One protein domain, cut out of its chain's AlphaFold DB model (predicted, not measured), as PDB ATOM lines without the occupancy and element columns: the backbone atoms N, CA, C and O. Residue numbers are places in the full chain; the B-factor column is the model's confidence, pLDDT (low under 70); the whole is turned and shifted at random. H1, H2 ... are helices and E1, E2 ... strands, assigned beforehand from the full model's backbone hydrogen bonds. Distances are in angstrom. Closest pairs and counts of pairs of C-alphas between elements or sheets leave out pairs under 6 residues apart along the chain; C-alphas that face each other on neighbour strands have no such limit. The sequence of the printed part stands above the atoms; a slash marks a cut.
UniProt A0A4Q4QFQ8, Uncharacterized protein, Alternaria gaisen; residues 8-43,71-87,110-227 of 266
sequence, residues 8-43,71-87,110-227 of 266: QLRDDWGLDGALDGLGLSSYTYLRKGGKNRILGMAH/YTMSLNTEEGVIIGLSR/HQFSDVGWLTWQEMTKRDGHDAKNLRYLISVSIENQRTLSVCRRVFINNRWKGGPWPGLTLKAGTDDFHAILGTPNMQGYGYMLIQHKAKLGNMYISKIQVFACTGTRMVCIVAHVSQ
ATOM      1  N   GLN A   8     -17.064 -26.834 -30.020       75.50
ATOM      2  CA  GLN A   8     -17.406 -27.531 -31.264       75.50
ATOM      3  C   GLN A   8     -17.273 -29.064 -31.168       75.50
ATOM      4  O   GLN A   8     -18.152 -29.804 -31.604       75.50
ATOM      5  N   LEU A   9     -16.213 -29.587 -30.540       82.06
ATOM      6  CA  LEU A   9     -16.043 -31.041 -30.377       82.06
ATOM      7  C   LEU A   9     -17.124 -31.689 -29.494       82.06
ATOM      8  O   LEU A   9     -17.512 -32.832 -29.744       82.06
ATOM      9  N   ARG A  10     -17.603 -30.983 -28.467       82.94
ATOM     10  CA  ARG A  10     -18.690 -31.454 -27.598       82.94
ATOM     11  C   ARG A  10     -20.040 -31.292 -28.274       82.94
ATOM     12  O   ARG A  10     -20.762 -32.277 -28.396       82.94
ATOM     13  N   ASP A  11     -20.349 -30.066 -28.679       77.69
ATOM     14  CA  ASP A  11     -21.716 -29.644 -28.971       77.69
ATOM     15  C   ASP A  11     -22.101 -29.976 -30.418       77.69
ATOM     16  O   ASP A  11     -23.174 -30.535 -30.650       77.69
ATOM     17  N   ASP A  12     -21.191 -29.755 -31.373       80.81
ATOM     18  CA  ASP A  12     -21.458 -29.996 -32.796       80.81
ATOM     19  C   ASP A  12     -21.151 -31.445 -33.196       80.81
ATOM     20  O   ASP A  12     -21.900 -32.080 -33.942       80.81
ATOM     21  N   TRP A  13     -20.044 -31.998 -32.684       85.94
ATOM     22  CA  TRP A  13     -19.572 -33.341 -33.052       85.94
ATOM     23  C   TRP A  13     -19.992 -34.446 -32.079       85.94
ATOM     24  O   TRP A  13     -19.760 -35.626 -32.361       85.94
ATOM     25  N   GLY A  14     -20.625 -34.101 -30.954       86.31
ATOM     26  CA  GLY A  14     -21.240 -35.080 -30.061       86.31
ATOM     27  C   GLY A  14     -20.254 -36.006 -29.355       86.31
ATOM     28  O   GLY A  14     -20.555 -37.189 -29.165       86.31
ATOM     29  N   LEU A  15     -19.052 -35.512 -29.042       90.94
ATOM     30  CA  LEU A  15     -17.978 -36.316 -28.453       90.94
ATOM     31  C   LEU A  15     -17.847 -36.199 -26.936       90.94
ATOM     32  O   LEU A  15     -16.982 -36.860 -26.367       90.94
ATOM     33  N   ASP A  16     -18.680 -35.395 -26.287       86.38
ATOM     34  CA  ASP A  16     -18.640 -35.117 -24.851       86.38
ATOM     35  C   ASP A  16     -18.414 -36.367 -23.982       86.38
ATOM     36  O   ASP A  16     -17.394 -36.475 -23.302       86.38
ATOM     37  N   GLY A  17     -19.296 -37.366 -24.078       91.12
ATOM     38  CA  GLY A  17     -19.188 -38.586 -23.281       91.12
ATOM     39  C   GLY A  17     -17.933 -39.402 -23.598       91.12
ATOM     40  O   GLY A  17     -17.351 -40.011 -22.700       91.12
ATOM     41  N   ALA A  18     -17.493 -39.398 -24.860       95.19
ATOM     42  CA  ALA A  18     -16.312 -40.137 -25.289       95.19
ATOM     43  C   ALA A  18     -15.010 -39.479 -24.828       95.19
ATOM     44  O   ALA A  18     -14.138 -40.173 -24.311       95.19
ATOM     45  N   LEU A  19     -14.873 -38.160 -24.983       95.25
ATOM     46  CA  LEU A  19     -13.686 -37.431 -24.538       95.25
ATOM     47  C   LEU A  19     -13.582 -37.468 -23.012       95.25
ATOM     48  O   LEU A  19     -12.535 -37.862 -22.497       95.25
ATOM     49  N   ASP A  20     -14.680 -37.209 -22.299       93.94
ATOM     50  CA  ASP A  20     -14.706 -37.263 -20.834       93.94
ATOM     51  C   ASP A  20     -14.378 -38.686 -20.334       93.94
ATOM     52  O   ASP A  20     -13.526 -38.871 -19.465       93.94
ATOM     53  N   GLY A  21     -14.970 -39.719 -20.945       95.56
ATOM     54  CA  GLY A  21     -14.724 -41.119 -20.591       95.56
ATOM     55  C   GLY A  21     -13.327 -41.648 -20.945       95.56
ATOM     56  O   GLY A  21     -12.904 -42.664 -20.394       95.56
ATOM     57  N   LEU A  22     -12.608 -40.983 -21.852       96.81
ATOM     58  CA  LEU A  22     -11.216 -41.286 -22.201       96.81
ATOM     59  C   LEU A  22     -10.206 -40.414 -21.436       96.81
ATOM     60  O   LEU A  22      -8.998 -40.638 -21.568       96.81
ATOM     61  N   GLY A  23     -10.682 -39.451 -20.639       96.00
ATOM     62  CA  GLY A  23      -9.841 -38.471 -19.952       96.00
ATOM     63  C   GLY A  23      -9.133 -37.528 -20.924       96.00
ATOM     64  O   GLY A  23      -7.949 -37.250 -20.749       96.00
ATOM     65  N   LEU A  24      -9.829 -37.109 -21.981       95.69
ATOM     66  CA  LEU A  24      -9.343 -36.184 -23.001       95.69
ATOM     67  C   LEU A  24     -10.016 -34.821 -22.832       95.69
ATOM     68  O   LEU A  24     -11.202 -34.729 -22.513       95.69
ATOM     69  N   SER A  25      -9.276 -33.753 -23.112       93.81
ATOM     70  CA  SER A  25      -9.814 -32.405 -23.214       93.81
ATOM     71  C   SER A  25     -10.938 -32.381 -24.241       93.81
ATOM     72  O   SER A  25     -10.766 -32.776 -25.394       93.81
ATOM     73  N   SER A  26     -12.070 -31.830 -23.826       89.25
ATOM     74  CA  SER A  26     -13.234 -31.629 -24.681       89.25
ATOM     75  C   SER A  26     -13.231 -30.288 -25.429       89.25
ATOM     76  O   SER A  26     -14.063 -30.072 -26.304       89.25
ATOM     77  N   TYR A  27     -12.310 -29.382 -25.090       89.81
ATOM     78  CA  TYR A  27     -12.281 -28.016 -25.619       89.81
ATOM     79  C   TYR A  27     -11.099 -27.774 -26.551       89.81
ATOM     80  O   TYR A  27     -10.055 -28.439 -26.438       89.81
ATOM     81  N   THR A  28     -11.262 -26.811 -27.456       89.81
ATOM     82  CA  THR A  28     -10.176 -26.309 -28.302       89.81
ATOM     83  C   THR A  28      -9.267 -25.348 -27.534       89.81
ATOM     84  O   THR A  28      -9.631 -24.843 -26.473       89.81
ATOM     85  N   TYR A  29      -8.063 -25.105 -28.057       87.31
ATOM     86  CA  TYR A  29      -7.053 -24.226 -27.445       87.31
ATOM     87  C   TYR A  29      -7.493 -22.759 -27.299       87.31
ATOM     88  O   TYR A  29      -6.832 -21.992 -26.600       87.31
ATOM     89  N   LEU A  30      -8.579 -22.367 -27.967       85.50
ATOM     90  CA  LEU A  30      -9.180 -21.040 -27.853       85.50
ATOM     91  C   LEU A  30      -9.812 -20.828 -26.467       85.50
ATOM     92  O   LEU A  30      -9.740 -19.731 -25.908       85.50
ATOM     93  N   ARG A  31     -10.296 -21.908 -25.840       84.75
ATOM     94  CA  ARG A  31     -10.747 -21.892 -24.450       84.75
ATOM     95  C   ARG A  31      -9.572 -22.066 -23.501       84.75
ATOM     96  O   ARG A  31      -8.747 -22.964 -23.666       84.75
ATOM     97  N   LYS A  32      -9.548 -21.293 -22.411       82.56
ATOM     98  CA  LYS A  32      -8.554 -21.468 -21.339       82.56
ATOM     99  C   LYS A  32      -8.535 -22.922 -20.844       82.56
ATOM    100  O   LYS A  32      -9.518 -23.399 -20.281       82.56
ATOM    101  N   GLY A  33      -7.392 -23.587 -21.016       84.69
ATOM    102  CA  GLY A  33      -7.171 -24.978 -20.607       84.69
ATOM    103  C   GLY A  33      -7.623 -26.037 -21.619       84.69
ATOM    104  O   GLY A  33      -7.447 -27.222 -21.347       84.69
ATOM    105  N   GLY A  34      -8.185 -25.648 -22.767       90.56
ATOM    106  CA  GLY A  34      -8.450 -26.570 -23.866       90.56
ATOM    107  C   GLY A  34      -7.170 -26.944 -24.613       90.56
ATOM    108  O   GLY A  34      -6.222 -26.162 -24.690       90.56
ATOM    109  N   LYS A  35      -7.134 -28.167 -25.144       94.12
ATOM    110  CA  LYS A  35      -5.916 -28.772 -25.721       94.12
ATOM    111  C   LYS A  35      -6.051 -29.204 -27.179       94.12
ATOM    112  O   LYS A  35      -5.079 -29.631 -27.793       94.12
ATOM    113  N   ASN A  36      -7.248 -29.105 -27.748       94.75
ATOM    114  CA  ASN A  36      -7.494 -29.511 -29.129       94.75
ATOM    115  C   ASN A  36      -7.195 -28.375 -30.110       94.75
ATOM    116  O   ASN A  36      -7.639 -27.247 -29.905       94.75
ATOM    117  N   ARG A  37      -6.509 -28.673 -31.214       93.88
ATOM    118  CA  ARG A  37      -6.335 -27.764 -32.352       93.88
ATOM    119  C   ARG A  37      -7.017 -28.346 -33.580       93.88
ATOM    120  O   ARG A  37      -6.633 -29.419 -34.031       93.88
ATOM    121  N   ILE A  38      -7.995 -27.622 -34.118       93.06
ATOM    122  CA  ILE A  38      -8.670 -27.983 -35.365       93.06
ATOM    123  C   ILE A  38      -7.886 -27.381 -36.528       93.06
ATOM    124  O   ILE A  38      -7.578 -26.190 -36.522       93.06
ATOM    125  N   LEU A  39      -7.522 -28.224 -37.490       92.19
ATOM    126  CA  LEU A  39      -6.802 -27.857 -38.703       92.19
ATOM    127  C   LEU A  39      -7.571 -28.383 -39.913       92.19
ATOM    128  O   LEU A  39      -7.992 -29.541 -39.920       92.19
ATOM    129  N   GLY A  40      -7.730 -27.524 -40.918       91.06
ATOM    130  CA  GLY A  40      -8.295 -27.861 -42.220       91.06
ATOM    131  C   GLY A  40      -7.221 -27.803 -43.300       91.06
ATOM    132  O   GLY A  40      -6.441 -26.850 -43.359       91.06
ATOM    133  N   MET A  41      -7.183 -28.820 -44.153       92.06
ATOM    134  CA  MET A  41      -6.338 -28.873 -45.339       92.06
ATOM    135  C   MET A  41      -7.223 -29.101 -46.555       92.06
ATOM    136  O   MET A  41      -7.747 -30.198 -46.752       92.06
ATOM    137  N   ALA A  42      -7.349 -28.062 -47.375       91.75
ATOM    138  CA  ALA A  42      -8.176 -28.083 -48.566       91.75
ATOM    139  C   ALA A  42      -7.313 -28.134 -49.836       91.75
ATOM    140  O   ALA A  42      -6.266 -27.494 -49.922       91.75
ATOM    141  N   HIS A  43      -7.752 -28.886 -50.846       93.75
ATOM    142  CA  HIS A  43      -7.123 -28.918 -52.171       93.75
ATOM    143  C   HIS A  43      -7.823 -27.938 -53.124       93.75
ATOM    144  O   HIS A  43      -8.340 -28.314 -54.182       93.75
ATOM    145  N   TYR A  71      -9.699 -32.113 -45.800       93.88
ATOM    146  CA  TYR A  71      -9.289 -32.868 -44.635       93.88
ATOM    147  C   TYR A  71      -9.307 -31.952 -43.424       93.88
ATOM    148  O   TYR A  71      -8.355 -31.210 -43.191       93.88
ATOM    149  N   THR A  72     -10.354 -32.065 -42.617       93.81
ATOM    150  CA  THR A  72     -10.456 -31.346 -41.349       93.81
ATOM    151  C   THR A  72     -10.297 -32.318 -40.187       93.81
ATOM    152  O   THR A  72     -10.980 -33.344 -40.105       93.81
ATOM    153  N   MET A  73      -9.386 -32.013 -39.266       95.00
ATOM    154  CA  MET A  73      -9.132 -32.836 -38.086       95.00
ATOM    155  C   MET A  73      -8.812 -31.999 -36.854       95.00
ATOM    156  O   MET A  73      -8.177 -30.954 -36.946       95.00
ATOM    157  N   SER A  74      -9.210 -32.499 -35.688       95.81
ATOM    158  CA  SER A  74      -8.696 -32.028 -34.407       95.81
ATOM    159  C   SER A  74      -7.495 -32.863 -33.981       95.81
ATOM    160  O   SER A  74      -7.516 -34.091 -34.098       95.81
ATOM    161  N   LEU A  75      -6.465 -32.208 -33.456       96.44
ATOM    162  CA  LEU A  75      -5.286 -32.847 -32.888       96.44
ATOM    163  C   LEU A  75      -5.061 -32.372 -31.459       96.44
ATOM    164  O   LEU A  75      -5.209 -31.191 -31.148       96.44
ATOM    165  N   ASN A  76      -4.627 -33.294 -30.614       97.25
ATOM    166  CA  ASN A  76      -4.154 -33.010 -29.272       97.25
ATOM    167  C   ASN A  76      -2.918 -33.883 -29.027       97.25
ATOM    168  O   ASN A  76      -3.005 -35.098 -28.822       97.25
ATOM    169  N   THR A  77      -1.757 -33.247 -29.163       97.38
ATOM    170  CA  THR A  77      -0.429 -33.871 -29.117       97.38
ATOM    171  C   THR A  77      -0.038 -34.278 -27.695       97.38
ATOM    172  O   THR A  77       0.626 -35.301 -27.511       97.38
ATOM    173  N   GLU A  78      -0.527 -33.538 -26.696       96.75
ATOM    174  CA  GLU A  78      -0.364 -33.795 -25.259       96.75
ATOM    175  C   GLU A  78      -1.067 -35.073 -24.813       96.75
ATOM    176  O   GLU A  78      -0.470 -35.936 -24.171       96.75
ATOM    177  N   GLU A  79      -2.331 -35.235 -25.195       97.50
ATOM    178  CA  GLU A  79      -3.151 -36.355 -24.730       97.50
ATOM    179  C   GLU A  79      -3.228 -37.503 -25.736       97.50
ATOM    180  O   GLU A  79      -3.786 -38.560 -25.423       97.50
ATOM    181  N   GLY A  80      -2.617 -37.331 -26.911       97.94
ATOM    182  CA  GLY A  80      -2.383 -38.417 -27.849       97.94
ATOM    183  C   GLY A  80      -3.581 -38.748 -28.728       97.94
ATOM    184  O   GLY A  80      -3.867 -39.929 -28.918       97.94
ATOM    185  N   VAL A  81      -4.317 -37.764 -29.243       98.44
ATOM    186  CA  VAL A  81      -5.526 -38.031 -30.041       98.44
ATOM    187  C   VAL A  81      -5.564 -37.255 -31.355       98.44
ATOM    188  O   VAL A  81      -5.233 -36.071 -31.414       98.44
ATOM    189  N   ILE A  82      -6.008 -37.950 -32.406       98.31
ATOM    190  CA  ILE A  82      -6.438 -37.363 -33.679       98.31
ATOM    191  C   ILE A  82      -7.923 -37.668 -33.861       98.31
ATOM    192  O   ILE A  82      -8.347 -38.822 -33.755       98.31
ATOM    193  N   ILE A  83      -8.708 -36.644 -34.170       97.38
ATOM    194  CA  ILE A  83     -10.144 -36.733 -34.433       97.38
ATOM    195  C   ILE A  83     -10.379 -36.271 -35.869       97.38
ATOM    196  O   ILE A  83     -10.272 -35.088 -36.170       97.38
ATOM    197  N   GLY A  84     -10.682 -37.201 -36.769       95.75
ATOM    198  CA  GLY A  84     -11.027 -36.890 -38.154       95.75
ATOM    199  C   GLY A  84     -12.470 -36.403 -38.249       95.75
ATOM    200  O   GLY A  84     -13.381 -37.217 -38.071       95.75
ATOM    201  N   LEU A  85     -12.643 -35.111 -38.545       93.19
ATOM    202  CA  LEU A  85     -13.929 -34.410 -38.650       93.19
ATOM    203  C   LEU A  85     -14.475 -34.476 -40.084       93.19
ATOM    204  O   LEU A  85     -15.577 -34.962 -40.306       93.19
ATOM    205  N   SER A  86     -13.647 -34.102 -41.060       91.00
ATOM    206  CA  SER A  86     -13.909 -34.236 -42.496       91.00
ATOM    207  C   SER A  86     -12.734 -34.946 -43.161       91.00
ATOM    208  O   SER A  86     -11.573 -34.714 -42.821       91.00
ATOM    209  N   ARG A  87     -13.026 -35.892 -44.056       91.69
ATOM    210  CA  ARG A  87     -12.010 -36.729 -44.723       91.69
ATOM    211  C   ARG A  87     -12.340 -36.957 -46.183       91.69
ATOM    212  O   ARG A  87     -12.233 -38.071 -46.703       91.69
ATOM    213  N   HIS A 110      -2.704 -37.572 -51.659       89.94
ATOM    214  CA  HIS A 110      -4.170 -37.667 -51.768       89.94
ATOM    215  C   HIS A 110      -4.816 -38.687 -50.824       89.94
ATOM    216  O   HIS A 110      -6.032 -38.871 -50.868       89.94
ATOM    217  N   GLN A 111      -4.037 -39.389 -49.999       91.88
ATOM    218  CA  GLN A 111      -4.570 -40.330 -49.019       91.88
ATOM    219  C   GLN A 111      -4.629 -39.678 -47.641       91.88
ATOM    220  O   GLN A 111      -3.707 -38.980 -47.219       91.88
ATOM    221  N   PHE A 112      -5.701 -39.962 -46.898       93.50
ATOM    222  CA  PHE A 112      -5.842 -39.461 -45.531       93.50
ATOM    223  C   PHE A 112      -4.710 -39.948 -44.613       93.50
ATOM    224  O   PHE A 112      -4.333 -39.229 -43.695       93.50
ATOM    225  N   SER A 113      -4.162 -41.148 -44.845       95.19
ATOM    226  CA  SER A 113      -3.041 -41.675 -44.057       95.19
ATOM    227  C   SER A 113      -1.828 -40.751 -44.093       95.19
ATOM    228  O   SER A 113      -1.251 -40.471 -43.045       95.19
ATOM    229  N   ASP A 114      -1.497 -40.237 -45.278       92.75
ATOM    230  CA  ASP A 114      -0.350 -39.356 -45.477       92.75
ATOM    231  C   ASP A 114      -0.625 -37.964 -44.899       92.75
ATOM    232  O   ASP A 114       0.192 -37.422 -44.159       92.75
ATOM    233  N   VAL A 115      -1.806 -37.399 -45.179       94.19
ATOM    234  CA  VAL A 115      -2.209 -36.078 -44.669       94.19
ATOM    235  C   VAL A 115      -2.283 -36.081 -43.139       94.19
ATOM    236  O   VAL A 115      -1.723 -35.202 -42.483       94.19
ATOM    237  N   GLY A 116      -2.922 -37.097 -42.554       95.56
ATOM    238  CA  GLY A 116      -3.013 -37.278 -41.107       95.56
ATOM    239  C   GLY A 116      -1.644 -37.484 -40.459       95.56
ATOM    240  O   GLY A 116      -1.363 -36.882 -39.423       95.56
ATOM    241  N   TRP A 117      -0.759 -38.262 -41.090       96.38
ATOM    242  CA  TRP A 117       0.612 -38.436 -40.617       96.38
ATOM    243  C   TRP A 117       1.419 -37.141 -40.632       96.38
ATOM    244  O   TRP A 117       1.993 -36.784 -39.604       96.38
ATOM    245  N   LEU A 118       1.480 -36.450 -41.772       96.12
ATOM    246  CA  LEU A 118       2.275 -35.230 -41.919       96.12
ATOM    247  C   LEU A 118       1.825 -34.173 -40.909       96.12
ATOM    248  O   LEU A 118       2.660 -33.545 -40.259       96.12
ATOM    249  N   THR A 119       0.513 -34.054 -40.708       96.06
ATOM    250  CA  THR A 119      -0.063 -33.128 -39.729       96.06
ATOM    251  C   THR A 119       0.306 -33.522 -38.303       96.06
ATOM    252  O   THR A 119       0.780 -32.683 -37.543       96.06
ATOM    253  N   TRP A 120       0.162 -34.800 -37.933       97.62
ATOM    254  CA  TRP A 120       0.552 -35.291 -36.608       97.62
ATOM    255  C   TRP A 120       2.046 -35.099 -36.332       97.62
ATOM    256  O   TRP A 120       2.426 -34.617 -35.266       97.62
ATOM    257  N   GLN A 121       2.902 -35.449 -37.292       97.38
ATOM    258  CA  GLN A 121       4.349 -35.311 -37.173       97.38
ATOM    259  C   GLN A 121       4.765 -33.848 -36.995       97.38
ATOM    260  O   GLN A 121       5.569 -33.550 -36.114       97.38
ATOM    261  N   GLU A 122       4.234 -32.943 -37.816       96.81
ATOM    262  CA  GLU A 122       4.589 -31.526 -37.733       96.81
ATOM    263  C   GLU A 122       4.106 -30.913 -36.417       96.81
ATOM    264  O   GLU A 122       4.853 -30.214 -35.735       96.81
ATOM    265  N   MET A 123       2.883 -31.244 -36.004       96.62
ATOM    266  CA  MET A 123       2.299 -30.748 -34.761       96.62
ATOM    267  C   MET A 123       3.038 -31.253 -33.523       96.62
ATOM    268  O   MET A 123       3.378 -30.461 -32.650       96.62
ATOM    269  N   THR A 124       3.354 -32.546 -33.458       97.50
ATOM    270  CA  THR A 124       4.119 -33.113 -32.334       97.50
ATOM    271  C   THR A 124       5.519 -32.518 -32.252       97.50
ATOM    272  O   THR A 124       5.961 -32.148 -31.165       97.50
ATOM    273  N   LYS A 125       6.189 -32.312 -33.393       96.94
ATOM    274  CA  LYS A 125       7.473 -31.605 -33.448       96.94
ATOM    275  C   LYS A 125       7.356 -30.165 -32.943       96.94
ATOM    276  O   LYS A 125       8.177 -29.751 -32.128       96.94
ATOM    277  N   ARG A 126       6.358 -29.412 -33.414       96.00
ATOM    278  CA  ARG A 126       6.126 -28.014 -33.024       96.00
ATOM    279  C   ARG A 126       5.832 -27.873 -31.533       96.00
ATOM    280  O   ARG A 126       6.355 -26.961 -30.902       96.00
ATOM    281  N   ASP A 127       5.008 -28.760 -30.991       95.88
ATOM    282  CA  ASP A 127       4.587 -28.705 -29.593       95.88
ATOM    283  C   ASP A 127       5.624 -29.358 -28.650       95.88
ATOM    284  O   ASP A 127       5.473 -29.295 -27.433       95.88
ATOM    285  N   GLY A 128       6.685 -29.991 -29.171       96.81
ATOM    286  CA  GLY A 128       7.736 -30.633 -28.367       96.81
ATOM    287  C   GLY A 128       7.333 -31.981 -27.757       96.81
ATOM    288  O   GLY A 128       7.826 -32.356 -26.696       96.81
ATOM    289  N   HIS A 129       6.417 -32.696 -28.405       96.75
ATOM    290  CA  HIS A 129       5.845 -33.958 -27.940       96.75
ATOM    291  C   HIS A 129       6.361 -35.147 -28.761       96.75
ATOM    292  O   HIS A 129       6.668 -35.015 -29.946       96.75
ATOM    293  N   ASP A 130       6.431 -36.337 -28.157       95.75
ATOM    294  CA  ASP A 130       6.788 -37.552 -28.898       95.75
ATOM    295  C   ASP A 130       5.612 -37.992 -29.786       95.75
ATOM    296  O   ASP A 130       4.506 -38.235 -29.303       95.75
ATOM    297  N   ALA A 131       5.860 -38.172 -31.086       95.81
ATOM    298  CA  ALA A 131       4.885 -38.731 -32.020       95.81
ATOM    299  C   ALA A 131       4.362 -40.115 -31.587       95.81
ATOM    300  O   ALA A 131       3.264 -40.508 -31.987       95.81
ATOM    301  N   LYS A 132       5.117 -40.843 -30.751       95.94
ATOM    302  CA  LYS A 132       4.722 -42.123 -30.150       95.94
ATOM    303  C   LYS A 132       3.725 -41.997 -28.991       95.94
ATOM    304  O   LYS A 132       3.284 -43.023 -28.481       95.94
ATOM    305  N   ASN A 133       3.341 -40.784 -28.596       95.25
ATOM    306  CA  ASN A 133       2.282 -40.545 -27.614       95.25
ATOM    307  C   ASN A 133       0.867 -40.736 -28.198       95.25
ATOM    308  O   ASN A 133      -0.125 -40.498 -27.523       95.25
ATOM    309  N   LEU A 134       0.732 -41.154 -29.459       97.88
ATOM    310  CA  LEU A 134      -0.569 -41.407 -30.074       97.88
ATOM    311  C   LEU A 134      -1.304 -42.574 -29.380       97.88
ATOM    312  O   LEU A 134      -0.853 -43.719 -29.407       97.88
ATOM    313  N   ARG A 135      -2.462 -42.274 -28.787       98.12
ATOM    314  CA  ARG A 135      -3.316 -43.179 -27.999       98.12
ATOM    315  C   ARG A 135      -4.663 -43.453 -28.658       98.12
ATOM    316  O   ARG A 135      -5.173 -44.565 -28.530       98.12
ATOM    317  N   TYR A 136      -5.242 -42.472 -29.351       98.62
ATOM    318  CA  TYR A 136      -6.586 -42.583 -29.914       98.62
ATOM    319  C   TYR A 136      -6.687 -42.007 -31.323       98.62
ATOM    320  O   TYR A 136      -6.120 -40.964 -31.643       98.62
ATOM    321  N   LEU A 137      -7.472 -42.688 -32.152       98.56
ATOM    322  CA  LEU A 137      -7.844 -42.253 -33.493       98.56
ATOM    323  C   LEU A 137      -9.367 -42.290 -33.587       98.56
ATOM    324  O   LEU A 137      -9.972 -43.352 -33.431       98.56
ATOM    325  N   ILE A 138      -9.990 -41.135 -33.798       98.06
ATOM    326  CA  ILE A 138     -11.444 -40.976 -33.710       98.06
ATOM    327  C   ILE A 138     -12.004 -40.595 -35.078       98.06
ATOM    328  O   ILE A 138     -11.486 -39.723 -35.767       98.06
ATOM    329  N   SER A 139     -13.060 -41.281 -35.494       96.62
ATOM    330  CA  SER A 139     -13.885 -40.937 -36.649       96.62
ATOM    331  C   SER A 139     -15.240 -40.474 -36.145       96.62
ATOM    332  O   SER A 139     -15.915 -41.260 -35.479       96.62
ATOM    333  N   VAL A 140     -15.650 -39.256 -36.479       95.00
ATOM    334  CA  VAL A 140     -16.959 -38.728 -36.071       95.00
ATOM    335  C   VAL A 140     -17.957 -38.714 -37.210       95.00
ATOM    336  O   VAL A 140     -17.555 -38.825 -38.369       95.00
ATOM    337  N   SER A 141     -19.241 -38.626 -36.849       92.56
ATOM    338  CA  SER A 141     -20.372 -38.390 -37.754       92.56
ATOM    339  C   SER A 141     -20.237 -39.110 -39.099       92.56
ATOM    340  O   SER A 141     -20.237 -38.503 -40.162       92.56
ATOM    341  N   ILE A 142     -20.039 -40.430 -39.064       94.69
ATOM    342  CA  ILE A 142     -19.680 -41.191 -40.263       94.69
ATOM    343  C   ILE A 142     -20.856 -41.238 -41.243       94.69
ATOM    344  O   ILE A 142     -21.902 -41.807 -40.940       94.69
ATOM    345  N   GLU A 143     -20.631 -40.745 -42.462       93.94
ATOM    346  CA  GLU A 143     -21.609 -40.771 -43.566       93.94
ATOM    347  C   GLU A 143     -21.320 -41.841 -44.626       93.94
ATOM    348  O   GLU A 143     -22.186 -42.200 -45.429       93.94
ATOM    349  N   ASN A 144     -20.096 -42.376 -44.647       94.19
ATOM    350  CA  ASN A 144     -19.673 -43.323 -45.670       94.19
ATOM    351  C   ASN A 144     -20.534 -44.594 -45.622       94.19
ATOM    352  O   ASN A 144     -20.459 -45.385 -44.679       94.19
ATOM    353  N   GLN A 145     -21.312 -44.830 -46.679       96.12
ATOM    354  CA  GLN A 145     -22.289 -45.920 -46.716       96.12
ATOM    355  C   GLN A 145     -21.655 -47.312 -46.607       96.12
ATOM    356  O   GLN A 145     -22.263 -48.219 -46.033       96.12
ATOM    357  N   ARG A 146     -20.414 -47.496 -47.086       96.56
ATOM    358  CA  ARG A 146     -19.697 -48.770 -46.924       96.56
ATOM    359  C   ARG A 146     -19.362 -49.000 -45.455       96.56
ATOM    360  O   ARG A 146     -19.705 -50.055 -44.931       96.56
ATOM    361  N   THR A 147     -18.811 -48.000 -44.767       97.38
ATOM    362  CA  THR A 147     -18.566 -48.075 -43.319       97.38
ATOM    363  C   THR A 147     -19.863 -48.306 -42.545       97.38
ATOM    364  O   THR A 147     -19.941 -49.239 -41.750       97.38
ATOM    365  N   LEU A 148     -20.919 -47.535 -42.829       97.56
ATOM    366  CA  LEU A 148     -22.215 -47.671 -42.158       97.56
ATOM    367  C   LEU A 148     -22.847 -49.053 -42.362       97.56
ATOM    368  O   LEU A 148     -23.429 -49.601 -41.428       97.56
ATOM    369  N   SER A 149     -22.726 -49.649 -43.551       98.12
ATOM    370  CA  SER A 149     -23.238 -51.004 -43.798       98.12
ATOM    371  C   SER A 149     -22.496 -52.074 -42.992       98.12
ATOM    372  O   SER A 149     -23.136 -52.994 -42.480       98.12
ATOM    373  N   VAL A 150     -21.180 -51.929 -42.801       98.44
ATOM    374  CA  VAL A 150     -20.400 -52.806 -41.917       98.44
ATOM    375  C   VAL A 150     -20.796 -52.593 -40.456       98.44
ATOM    376  O   VAL A 150     -21.085 -53.572 -39.772       98.44
ATOM    377  N   CYS A 151     -20.916 -51.343 -39.994       97.94
ATOM    378  CA  CYS A 151     -21.386 -51.038 -38.639       97.94
ATOM    379  C   CYS A 151     -22.747 -51.688 -38.353       97.94
ATOM    380  O   CYS A 151     -22.898 -52.363 -37.340       97.94
ATOM    381  N   ARG A 152     -23.716 -51.584 -39.274       97.44
ATOM    382  CA  ARG A 152     -25.034 -52.229 -39.127       97.44
ATOM    383  C   ARG A 152     -24.928 -53.745 -38.939       97.44
ATOM    384  O   ARG A 152     -25.622 -54.291 -38.087       97.44
ATOM    385  N   ARG A 153     -24.056 -54.425 -39.693       97.94
ATOM    386  CA  ARG A 153     -23.825 -55.875 -39.536       97.94
ATOM    387  C   ARG A 153     -23.247 -56.205 -38.163       97.94
ATOM    388  O   ARG A 153     -23.772 -57.080 -37.484       97.94
ATOM    389  N   VAL A 154     -22.241 -55.452 -37.723       98.25
ATOM    390  CA  VAL A 154     -21.643 -55.608 -36.389       98.25
ATOM    391  C   VAL A 154     -22.681 -55.389 -35.283       98.25
ATOM    392  O   VAL A 154     -22.711 -56.132 -34.303       98.25
ATOM    393  N   PHE A 155     -23.583 -54.419 -35.439       97.69
ATOM    394  CA  PHE A 155     -24.638 -54.149 -34.456       97.69
ATOM    395  C   PHE A 155     -25.612 -55.325 -34.346       97.69
ATOM    396  O   PHE A 155     -25.936 -55.745 -33.236       97.69
ATOM    397  N   ILE A 156     -26.016 -55.905 -35.482       97.81
ATOM    398  CA  ILE A 156     -26.865 -57.104 -35.531       97.81
ATOM    399  C   ILE A 156     -26.163 -58.290 -34.857       97.81
ATOM    400  O   ILE A 156     -26.756 -58.915 -33.975       97.81
ATOM    401  N   ASN A 157     -24.898 -58.556 -35.204       97.62
ATOM    402  CA  ASN A 157     -24.105 -59.655 -34.637       97.62
ATOM    403  C   ASN A 157     -24.008 -59.574 -33.107       97.62
ATOM    404  O   ASN A 157     -24.108 -60.586 -32.418       97.62
ATOM    405  N   ASN A 158     -23.883 -58.357 -32.572       97.69
ATOM    406  CA  ASN A 158     -23.752 -58.111 -31.136       97.69
ATOM    407  C   ASN A 158     -25.087 -57.821 -30.435       97.69
ATOM    408  O   ASN A 158     -25.093 -57.488 -29.249       97.69
ATOM    409  N   ARG A 159     -26.226 -57.914 -31.143       97.12
ATOM    410  CA  ARG A 159     -27.566 -57.533 -30.644       97.12
ATOM    411  C   ARG A 159     -27.592 -56.130 -30.019       97.12
ATOM    412  O   ARG A 159     -28.368 -55.856 -29.101       97.12
ATOM    413  N   TRP A 160     -26.738 -55.238 -30.512       96.31
ATOM    414  CA  TRP A 160     -26.596 -53.882 -30.008       96.31
ATOM    415  C   TRP A 160     -27.494 -52.940 -30.808       96.31
ATOM    416  O   TRP A 160     -27.453 -52.916 -32.034       96.31
ATOM    417  N   LYS A 161     -28.326 -52.156 -30.119       91.25
ATOM    418  CA  LYS A 161     -29.343 -51.299 -30.754       91.25
ATOM    419  C   LYS A 161     -28.838 -49.902 -31.129       91.25
ATOM    420  O   LYS A 161     -29.627 -49.069 -31.562       91.25
ATOM    421  N   GLY A 162     -27.543 -49.644 -30.961       88.19
ATOM    422  CA  GLY A 162     -27.019 -48.286 -30.968       88.19
ATOM    423  C   GLY A 162     -27.234 -47.602 -29.619       88.19
ATOM    424  O   GLY A 162     -28.199 -47.871 -28.904       88.19
ATOM    425  N   GLY A 163     -26.307 -46.731 -29.248       92.94
ATOM    426  CA  GLY A 163     -26.345 -45.997 -27.991       92.94
ATOM    427  C   GLY A 163     -25.140 -45.071 -27.859       92.94
ATOM    428  O   GLY A 163     -24.172 -45.240 -28.609       92.94
ATOM    429  N   PRO A 164     -25.201 -44.095 -26.941       94.69
ATOM    430  CA  PRO A 164     -24.095 -43.179 -26.697       94.69
ATOM    431  C   PRO A 164     -22.875 -43.922 -26.132       94.69
ATOM    432  O   PRO A 164     -22.892 -45.141 -25.919       94.69
ATOM    433  N   TRP A 165     -21.797 -43.180 -25.891       95.69
ATOM    434  CA  TRP A 165     -20.622 -43.684 -25.180       95.69
ATOM    435  C   TRP A 165     -21.010 -44.443 -23.884       95.69
ATOM    436  O   TRP A 165     -21.928 -44.003 -23.189       95.69
ATOM    437  N   PRO A 166     -20.359 -45.578 -23.533       95.88
ATOM    438  CA  PRO A 166     -19.164 -46.184 -24.144       95.88
ATOM    439  C   PRO A 166     -19.409 -47.004 -25.417       95.88
ATOM    440  O   PRO A 166     -18.452 -47.502 -26.017       95.88
ATOM    441  N   GLY A 167     -20.668 -47.136 -25.837       96.69
ATOM    442  CA  GLY A 167     -21.062 -47.886 -27.022       96.69
ATOM    443  C   GLY A 167     -20.681 -49.368 -26.988       96.69
ATOM    444  O   GLY A 167     -20.557 -49.990 -25.932       96.69
ATOM    445  N   LEU A 168     -20.511 -49.944 -28.175       98.12
ATOM    446  CA  LEU A 168     -20.094 -51.324 -28.378       98.12
ATOM    447  C   LEU A 168     -18.568 -51.414 -28.466       98.12
ATOM    448  O   LEU A 168     -17.952 -50.825 -29.354       98.12
ATOM    449  N   THR A 169     -17.959 -52.191 -27.569       98.25
ATOM    450  CA  THR A 169     -16.515 -52.465 -27.578       98.25
ATOM    451  C   THR A 169     -16.205 -53.748 -28.340       98.25
ATOM    452  O   THR A 169     -16.691 -54.819 -27.989       98.25
ATOM    453  N   LEU A 170     -15.318 -53.650 -29.326       98.12
ATOM    454  CA  LEU A 170     -14.807 -54.756 -30.125       98.12
ATOM    455  C   LEU A 170     -13.356 -55.042 -29.726       98.12
ATOM    456  O   LEU A 170     -12.490 -54.159 -29.772       98.12
ATOM    457  N   LYS A 171     -13.095 -56.286 -29.317       91.75
ATOM    458  CA  LYS A 171     -11.755 -56.753 -28.944       91.75
ATOM    459  C   LYS A 171     -10.944 -57.080 -30.196       91.75
ATOM    460  O   LYS A 171     -11.486 -57.649 -31.137       91.75
ATOM    461  N   ALA A 172      -9.650 -56.764 -30.190       93.25
ATOM    462  CA  ALA A 172      -8.758 -57.180 -31.268       93.25
ATOM    463  C   ALA A 172      -8.809 -58.703 -31.487       93.25
ATOM    464  O   ALA A 172      -8.887 -59.473 -30.528       93.25
ATOM    465  N   GLY A 173      -8.756 -59.119 -32.753       92.31
ATOM    466  CA  GLY A 173      -8.783 -60.527 -33.154       92.31
ATOM    467  C   GLY A 173     -10.176 -61.107 -33.413       92.31
ATOM    468  O   GLY A 173     -10.260 -62.248 -33.852       92.31
ATOM    469  N   THR A 174     -11.263 -60.369 -33.160       97.12
ATOM    470  CA  THR A 174     -12.614 -60.816 -33.541       97.12
ATOM    471  C   THR A 174     -12.955 -60.424 -34.978       97.12
ATOM    472  O   THR A 174     -12.462 -59.417 -35.493       97.12
ATOM    473  N   ASP A 175     -13.854 -61.176 -35.615       98.06
ATOM    474  CA  ASP A 175     -14.316 -60.880 -36.978       98.06
ATOM    475  C   ASP A 175     -14.934 -59.483 -37.085       98.06
ATOM    476  O   ASP A 175     -14.611 -58.734 -38.003       98.06
ATOM    477  N   ASP A 176     -15.754 -59.081 -36.109       98.25
ATOM    478  CA  ASP A 176     -16.362 -57.745 -36.082       98.25
ATOM    479  C   ASP A 176     -15.314 -56.630 -35.928       98.25
ATOM    480  O   ASP A 176     -15.434 -55.570 -36.546       98.25
ATOM    481  N   PHE A 177     -14.258 -56.860 -35.141       98.44
ATOM    482  CA  PHE A 177     -13.139 -55.925 -35.039       98.44
ATOM    483  C   PHE A 177     -12.433 -55.770 -36.389       98.44
ATOM    484  O   PHE A 177     -12.211 -54.645 -36.842       98.44
ATOM    485  N   HIS A 178     -12.111 -56.881 -37.055       98.25
ATOM    486  CA  HIS A 178     -11.469 -56.865 -38.368       98.25
ATOM    487  C   HIS A 178     -12.366 -56.245 -39.441       98.25
ATOM    488  O   HIS A 178     -11.877 -55.493 -40.285       98.25
ATOM    489  N   ALA A 179     -13.675 -56.488 -39.367       98.31
ATOM    490  CA  ALA A 179     -14.657 -55.890 -40.254       98.31
ATOM    491  C   ALA A 179     -14.648 -54.361 -40.132       98.31
ATOM    492  O   ALA A 179     -14.517 -53.682 -41.151       98.31
ATOM    493  N   ILE A 180     -14.712 -53.808 -38.912       98.44
ATOM    494  CA  ILE A 180     -14.652 -52.352 -38.704       98.44
ATOM    495  C   ILE A 180     -13.288 -51.786 -39.100       98.44
ATOM    496  O   ILE A 180     -13.234 -50.764 -39.785       98.44
ATOM    497  N   LEU A 181     -12.192 -52.453 -38.729       97.88
ATOM    498  CA  LEU A 181     -10.837 -52.034 -39.093       97.88
ATOM    499  C   LEU A 181     -10.652 -51.944 -40.619       97.88
ATOM    500  O   LEU A 181      -9.973 -51.043 -41.106       97.88
ATOM    501  N   GLY A 182     -11.295 -52.840 -41.370       97.06
ATOM    502  CA  GLY A 182     -11.278 -52.871 -42.830       97.06
ATOM    503  C   GLY A 182     -12.173 -51.836 -43.519       97.06
ATOM    504  O   GLY A 182     -12.175 -51.779 -44.747       97.06
ATOM    505  N   THR A 183     -12.932 -51.019 -42.784       97.75
ATOM    506  CA  THR A 183     -13.805 -49.995 -43.383       97.75
ATOM    507  C   THR A 183     -13.020 -48.793 -43.917       97.75
ATOM    508  O   THR A 183     -11.973 -48.457 -43.360       97.75
ATOM    509  N   PRO A 184     -13.532 -48.068 -44.932       94.88
ATOM    510  CA  PRO A 184     -12.874 -46.865 -45.451       94.88
ATOM    511  C   PRO A 184     -12.491 -45.831 -44.376       94.88
ATOM    512  O   PRO A 184     -11.413 -45.246 -44.443       94.88
ATOM    513  N   ASN A 185     -13.326 -45.637 -43.347       95.06
ATOM    514  CA  ASN A 185     -13.049 -44.677 -42.269       95.06
ATOM    515  C   ASN A 185     -11.952 -45.135 -41.292       95.06
ATOM    516  O   ASN A 185     -11.415 -44.299 -40.568       95.06
ATOM    517  N   MET A 186     -11.613 -46.426 -41.257       96.88
ATOM    518  CA  MET A 186     -10.558 -46.965 -40.393       96.88
ATOM    519  C   MET A 186      -9.278 -47.307 -41.155       96.88
ATOM    520  O   MET A 186      -8.192 -47.241 -40.580       96.88
ATOM    521  N   GLN A 187      -9.374 -47.594 -42.454       95.06
ATOM    522  CA  GLN A 187      -8.221 -47.917 -43.294       95.06
ATOM    523  C   GLN A 187      -7.171 -46.806 -43.305       95.06
ATOM    524  O   GLN A 187      -5.991 -47.107 -43.171       95.06
ATOM    525  N   GLY A 188      -7.577 -45.535 -43.401       94.06
ATOM    526  CA  GLY A 188      -6.634 -44.410 -43.373       94.06
ATOM    527  C   GLY A 188      -5.780 -44.384 -42.098       94.06
ATOM    528  O   GLY A 188      -4.574 -44.168 -42.161       94.06
ATOM    529  N   TYR A 189      -6.381 -44.707 -40.952       97.44
ATOM    530  CA  TYR A 189      -5.661 -44.864 -39.688       97.44
ATOM    531  C   TYR A 189      -4.743 -46.091 -39.686       97.44
ATOM    532  O   TYR A 189      -3.596 -46.000 -39.259       97.44
ATOM    533  N   GLY A 190      -5.211 -47.229 -40.206       96.81
ATOM    534  CA  GLY A 190      -4.384 -48.430 -40.344       96.81
ATOM    535  C   GLY A 190      -3.140 -48.193 -41.209       96.81
ATOM    536  O   GLY A 190      -2.029 -48.516 -40.790       96.81
ATOM    537  N   TYR A 191      -3.311 -47.579 -42.382       97.12
ATOM    538  CA  TYR A 191      -2.210 -47.244 -43.285       97.12
ATOM    539  C   TYR A 191      -1.233 -46.249 -42.661       97.12
ATOM    540  O   TYR A 191      -0.033 -46.506 -42.714       97.12
ATOM    541  N   MET A 192      -1.724 -45.207 -41.979       96.88
ATOM    542  CA  MET A 192      -0.883 -44.251 -41.244       96.88
ATOM    543  C   MET A 192       0.064 -44.972 -40.267       96.88
ATOM    544  O   MET A 192       1.273 -44.746 -40.278       96.88
ATOM    545  N   LEU A 193      -0.455 -45.896 -39.451       97.44
ATOM    546  CA  LEU A 193       0.379 -46.641 -38.500       97.44
ATOM    547  C   LEU A 193       1.378 -47.576 -39.206       97.44
ATOM    548  O   LEU A 193       2.530 -47.685 -38.786       97.44
ATOM    549  N   ILE A 194       0.961 -48.245 -40.287       96.31
ATOM    550  CA  ILE A 194       1.794 -49.208 -41.027       96.31
ATOM    551  C   ILE A 194       2.928 -48.516 -41.794       96.31
ATOM    552  O   ILE A 194       4.063 -48.994 -41.765       96.31
ATOM    553  N   GLN A 195       2.637 -47.413 -42.481       96.69
ATOM    554  CA  GLN A 195       3.583 -46.712 -43.352       96.69
ATOM    555  C   GLN A 195       4.640 -45.934 -42.557       96.69
ATOM    556  O   GLN A 195       5.757 -45.746 -43.035       96.69
ATOM    557  N   HIS A 196       4.335 -45.545 -41.313       96.38
ATOM    558  CA  HIS A 196       5.204 -44.687 -40.501       96.38
ATOM    559  C   HIS A 196       5.813 -45.382 -39.276       96.38
ATOM    560  O   HIS A 196       6.254 -44.721 -38.332       96.38
ATOM    561  N   LYS A 197       5.942 -46.717 -39.315       95.56
ATOM    562  CA  LYS A 197       6.566 -47.528 -38.249       95.56
ATOM    563  C   LYS A 197       7.956 -47.057 -37.823       95.56
ATOM    564  O   LYS A 197       8.302 -47.155 -36.653       95.56
ATOM    565  N   ALA A 198       8.751 -46.510 -38.744       94.31
ATOM    566  CA  ALA A 198      10.080 -45.984 -38.423       94.31
ATOM    567  C   ALA A 198      10.043 -44.854 -37.375       94.31
ATOM    568  O   ALA A 198      11.007 -44.658 -36.638       94.31
ATOM    569  N   LYS A 199       8.934 -44.107 -37.302       95.19
ATOM    570  CA  LYS A 199       8.739 -43.013 -36.344       95.19
ATOM    571  C   LYS A 199       7.787 -43.401 -35.215       95.19
ATOM    572  O   LYS A 199       8.073 -43.103 -34.060       95.19
ATOM    573  N   LEU A 200       6.710 -44.115 -35.535       95.19
ATOM    574  CA  LEU A 200       5.686 -44.528 -34.574       95.19
ATOM    575  C   LEU A 200       6.050 -45.797 -33.794       95.19
ATOM    576  O   LEU A 200       5.428 -46.084 -32.779       95.19
ATOM    577  N   GLY A 201       7.057 -46.561 -34.215       93.69
ATOM    578  CA  GLY A 201       7.277 -47.919 -33.719       93.69
ATOM    579  C   GLY A 201       6.243 -48.900 -34.279       93.69
ATOM    580  O   GLY A 201       5.586 -48.640 -35.284       93.69
ATOM    581  N   ASN A 202       6.078 -50.047 -33.622       94.75
ATOM    582  CA  ASN A 202       5.147 -51.096 -34.055       94.75
ATOM    583  C   ASN A 202       3.735 -50.902 -33.475       94.75
ATOM    584  O   ASN A 202       3.097 -51.873 -33.068       94.75
ATOM    585  N   MET A 203       3.254 -49.657 -33.439       95.25
ATOM    586  CA  MET A 203       1.903 -49.345 -32.974       95.25
ATOM    587  C   MET A 203       0.841 -50.153 -33.718       95.25
ATOM    588  O   MET A 203       0.927 -50.369 -34.928       95.25
ATOM    589  N   TYR A 204      -0.194 -50.551 -32.988       95.62
ATOM    590  CA  TYR A 204      -1.343 -51.256 -33.534       95.62
ATOM    591  C   TYR A 204      -2.635 -50.796 -32.859       95.62
ATOM    592  O   TYR A 204      -2.630 -50.319 -31.723       95.62
ATOM    593  N   ILE A 205      -3.754 -50.959 -33.565       97.81
ATOM    594  CA  ILE A 205      -5.082 -50.731 -32.996       97.81
ATOM    595  C   ILE A 205      -5.427 -51.944 -32.127       97.81
ATOM    596  O   ILE A 205      -5.541 -53.059 -32.632       97.81
ATOM    597  N   SER A 206      -5.558 -51.738 -30.820       96.75
ATOM    598  CA  SER A 206      -5.759 -52.804 -29.829       96.75
ATOM    599  C   SER A 206      -7.225 -53.014 -29.454       96.75
ATOM    600  O   SER A 206      -7.607 -54.083 -28.972       96.75
ATOM    601  N   LYS A 207      -8.061 -51.998 -29.671       97.62
ATOM    602  CA  LYS A 207      -9.486 -52.009 -29.338       97.62
ATOM    603  C   LYS A 207     -10.221 -50.995 -30.202       97.62
ATOM    604  O   LYS A 207      -9.694 -49.916 -30.468       97.62
ATOM    605  N   ILE A 208     -11.440 -51.327 -30.609       98.62
ATOM    606  CA  ILE A 208     -12.335 -50.406 -31.313       98.62
ATOM    607  C   ILE A 208     -13.608 -50.246 -30.486       98.62
ATOM    608  O   ILE A 208     -14.142 -51.226 -29.974       98.62
ATOM    609  N   GLN A 209     -14.095 -49.019 -30.349       98.38
ATOM    610  CA  GLN A 209     -15.406 -48.716 -29.786       98.38
ATOM    611  C   GLN A 209     -16.251 -48.005 -30.833       98.38
ATOM    612  O   GLN A 209     -15.789 -47.050 -31.454       98.38
ATOM    613  N   VAL A 210     -17.483 -48.468 -31.018       98.12
ATOM    614  CA  VAL A 210     -18.468 -47.849 -31.909       98.12
ATOM    615  C   VAL A 210     -19.627 -47.338 -31.065       98.12
ATOM    616  O   VAL A 210     -20.162 -48.079 -30.247       98.12
ATOM    617  N   PHE A 211     -20.013 -46.079 -31.241       97.44
ATOM    618  CA  PHE A 211     -21.061 -45.424 -30.454       97.44
ATOM    619  C   PHE A 211     -21.854 -44.443 -31.325       97.44
ATOM    620  O   PHE A 211     -21.432 -44.101 -32.429       97.44
ATOM    621  N   ALA A 212     -23.020 -44.016 -30.854       95.00
ATOM    622  CA  ALA A 212     -23.759 -42.909 -31.446       95.00
ATOM    623  C   ALA A 212     -23.217 -41.591 -30.877       95.00
ATOM    624  O   ALA A 212     -23.199 -41.431 -29.655       95.00
ATOM    625  N   CYS A 213     -22.781 -40.670 -31.736       89.75
ATOM    626  CA  CYS A 213     -22.364 -39.335 -31.311       89.75
ATOM    627  C   CYS A 213     -23.568 -38.613 -30.669       89.75
ATOM    628  O   CYS A 213     -24.698 -38.710 -31.172       89.75
ATOM    629  N   THR A 214     -23.349 -37.916 -29.555       85.44
ATOM    630  CA  THR A 214     -24.397 -37.132 -28.884       85.44
ATOM    631  C   THR A 214     -24.930 -36.050 -29.836       85.44
ATOM    632  O   THR A 214     -24.210 -35.556 -30.696       85.44
ATOM    633  N   GLY A 215     -26.218 -35.709 -29.763       78.25
ATOM    634  CA  GLY A 215     -26.825 -34.716 -30.663       78.25
ATOM    635  C   GLY A 215     -27.156 -35.267 -32.055       78.25
ATOM    636  O   GLY A 215     -28.333 -35.445 -32.368       78.25
ATOM    637  N   THR A 216     -26.151 -35.608 -32.871       80.94
ATOM    638  CA  THR A 216     -26.359 -36.048 -34.270       80.94
ATOM    639  C   THR A 216     -26.912 -37.469 -34.387       80.94
ATOM    640  O   THR A 216     -27.539 -37.814 -35.388       80.94
ATOM    641  N   ARG A 217     -26.674 -38.320 -33.374       85.25
ATOM    642  CA  ARG A 217     -26.966 -39.771 -33.375       85.25
ATOM    643  C   ARG A 217     -26.298 -40.550 -34.513       85.25
ATOM    644  O   ARG A 217     -26.643 -41.708 -34.758       85.25
ATOM    645  N   MET A 218     -25.334 -39.942 -35.196       92.44
ATOM    646  CA  MET A 218     -24.542 -40.598 -36.226       92.44
ATOM    647  C   MET A 218     -23.529 -41.559 -35.608       92.44
ATOM    648  O   MET A 218     -23.248 -41.508 -34.413       92.44
ATOM    649  N   VAL A 219     -22.977 -42.466 -36.414       96.00
ATOM    650  CA  VAL A 219     -21.985 -43.425 -35.921       96.00
ATOM    651  C   VAL A 219     -20.634 -42.731 -35.746       96.00
ATOM    652  O   VAL A 219     -20.083 -42.189 -36.700       96.00
ATOM    653  N   CYS A 220     -20.087 -42.825 -34.540       97.06
ATOM    654  CA  CYS A 220     -18.722 -42.475 -34.185       97.06
ATOM    655  C   CYS A 220     -17.910 -43.759 -33.923       97.06
ATOM    656  O   CYS A 220     -18.437 -44.760 -33.427       97.06
ATOM    657  N   ILE A 221     -16.613 -43.736 -34.239       97.88
ATOM    658  CA  ILE A 221     -15.679 -44.840 -33.975       97.88
ATOM    659  C   ILE A 221     -14.436 -44.298 -33.272       97.88
ATOM    660  O   ILE A 221     -13.803 -43.373 -33.772       97.88
ATOM    661  N   VAL A 222     -14.047 -44.914 -32.156       98.38
ATOM    662  CA  VAL A 222     -12.759 -44.695 -31.482       98.38
ATOM    663  C   VAL A 222     -11.905 -45.948 -31.643       98.38
ATOM    664  O   VAL A 222     -12.288 -47.028 -31.195       98.38
ATOM    665  N   ALA A 223     -10.721 -45.805 -32.230       98.50
ATOM    666  CA  ALA A 223      -9.664 -46.804 -32.169       98.50
ATOM    667  C   ALA A 223      -8.663 -46.450 -31.067       98.50
ATOM    668  O   ALA A 223      -8.151 -45.334 -31.011       98.50
ATOM    669  N   HIS A 224      -8.375 -47.426 -30.212       98.44
ATOM    670  CA  HIS A 224      -7.332 -47.356 -29.194       98.44
ATOM    671  C   HIS A 224      -6.041 -47.877 -29.807       98.44
ATOM    672  O   HIS A 224      -6.022 -48.974 -30.369       98.44
ATOM    673  N   VAL A 225      -4.973 -47.099 -29.694       97.50
ATOM    674  CA  VAL A 225      -3.646 -47.414 -30.217       97.50
ATOM    675  C   VAL A 225      -2.756 -47.867 -29.066       97.50
ATOM    676  O   VAL A 225      -2.839 -47.369 -27.942       97.50
ATOM    677  N   SER A 226      -1.928 -48.874 -29.308       95.38
ATOM    678  CA  SER A 226      -1.001 -49.409 -28.315       95.38
ATOM    679  C   SER A 226       0.326 -49.774 -28.964       95.38
ATOM    680  O   SER A 226       0.378 -50.119 -30.143       95.38
ATOM    681  N   GLN A 227       1.402 -49.710 -28.183       92.56
ATOM    682  CA  GLN A 227       2.691 -50.287 -28.553       92.56
ATOM    683  C   GLN A 227       2.724 -51.764 -28.146       92.56
ATOM    684  O   GLN A 227       2.111 -52.127 -27.136       92.56
TER     685      GLN A 227
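Overview. This is residues 8 to 43, 71 to 87 and 110 to 227 of the 266 residues of an uncharacterized protein of Alternaria gaisen (UniProt A0A4Q4QFQ8). One twisted wall of seven strands has four helices, H3, H4, H5 and H6, over one face, and it curls round H6. H1 and H2 only graze this wall, and short H7 is not on it. The printed part has 171 residues with seven named helices and seven named strands, in the order H1 H2 E1 E2 E3 H3 E4 H4 E5 H5 H6 H7 E6 E7. The mixed sheet runs E1 E2 E3 E4 E7 E6 E5; the class is mixed, helices and strands, in two layers, helices on one face of a sheet. It is compact, with a radius of gyration of the C-alphas of 15.1 A and spans of 45 by 35 by 32 A.

Arrangement. Start at H1, residues 8 to 11, close but not clearly touching H2, residues 16 to 22; their closest C-alphas, of Arg 10 and Asp 16, are 4.6 A apart. Next, E1, residues 37 to 42, is antiparallel to E2, residues 71 to 76, with N 39 and O 73 within hydrogen-bond range at 2.9 A. E2 forms a hairpin with E3, residues 81 to 87 (N 74 to O 83, 2.8 A). H3, residues 112 to 127, has a height over the sheet of 9.1 A and runs slantwise to the strands, at 36 degrees to E2 on the local plane. E4, residues 136 to 142, is parallel to E3 (N 84 to O 138, 2.8 A) and antiparallel to E7, residues 219 to 226 (N 139 to O 221, 2.8 A). H4, residues 145 to 157, touches H5, residues 175 to 181, at a shallow tilt of 26 degrees, opposite ways; the closest C-alphas, of Val 154 and Asp 176, are 5.7 A apart. E5, residues 168 to 171, is antiparallel to E6, residues 204 to 212 (N 170 to O 208, 2.8 A), and E6 and E7 form a hairpin (N 222 to O 209, 2.8 A). H6, residues 184 to 195, is the hub; its residues 188 to 192 touch H3 at a steep tilt of 58 degrees, the closest C-alphas being those of Ser 113 and Met 192, 4.4 A. H7, residues 197 to 200, is close but not clearly touching H6 (C-alphas of Leu 193 and Leu 200, 6.9 A). Every O i to N i+4 pair is within hydrogen-bond range in H2, H3, H4 and H5, and 6 of 8 in H6; H1 and H7 are too short for one.

Along the chain. Find C-alpha 8 at (-17.406, -27.531, -31.264), where H1 begins. H3 starts at C-alpha 112, (-5.842, -39.461, -45.531), and is 21.9 A long; H4 is 18.4 A. E6, 24.0 A, bends by 53 degrees at residue 207; E7, 23.1 A, ends at C-alpha 226, (-1.001, -49.409, -28.315).

Size, cuts and confidence. The farthest C-alphas, of Arg 126 and Arg 159, are 44.9 A apart. Residues 44 to 70 and 88 to 109 are not printed, with C-alpha gaps of 8.8 A and 10.6 A. The link from H2 to E1 is long. Mean pLDDT of the printed part is 94.4, and no printed residue is under 70.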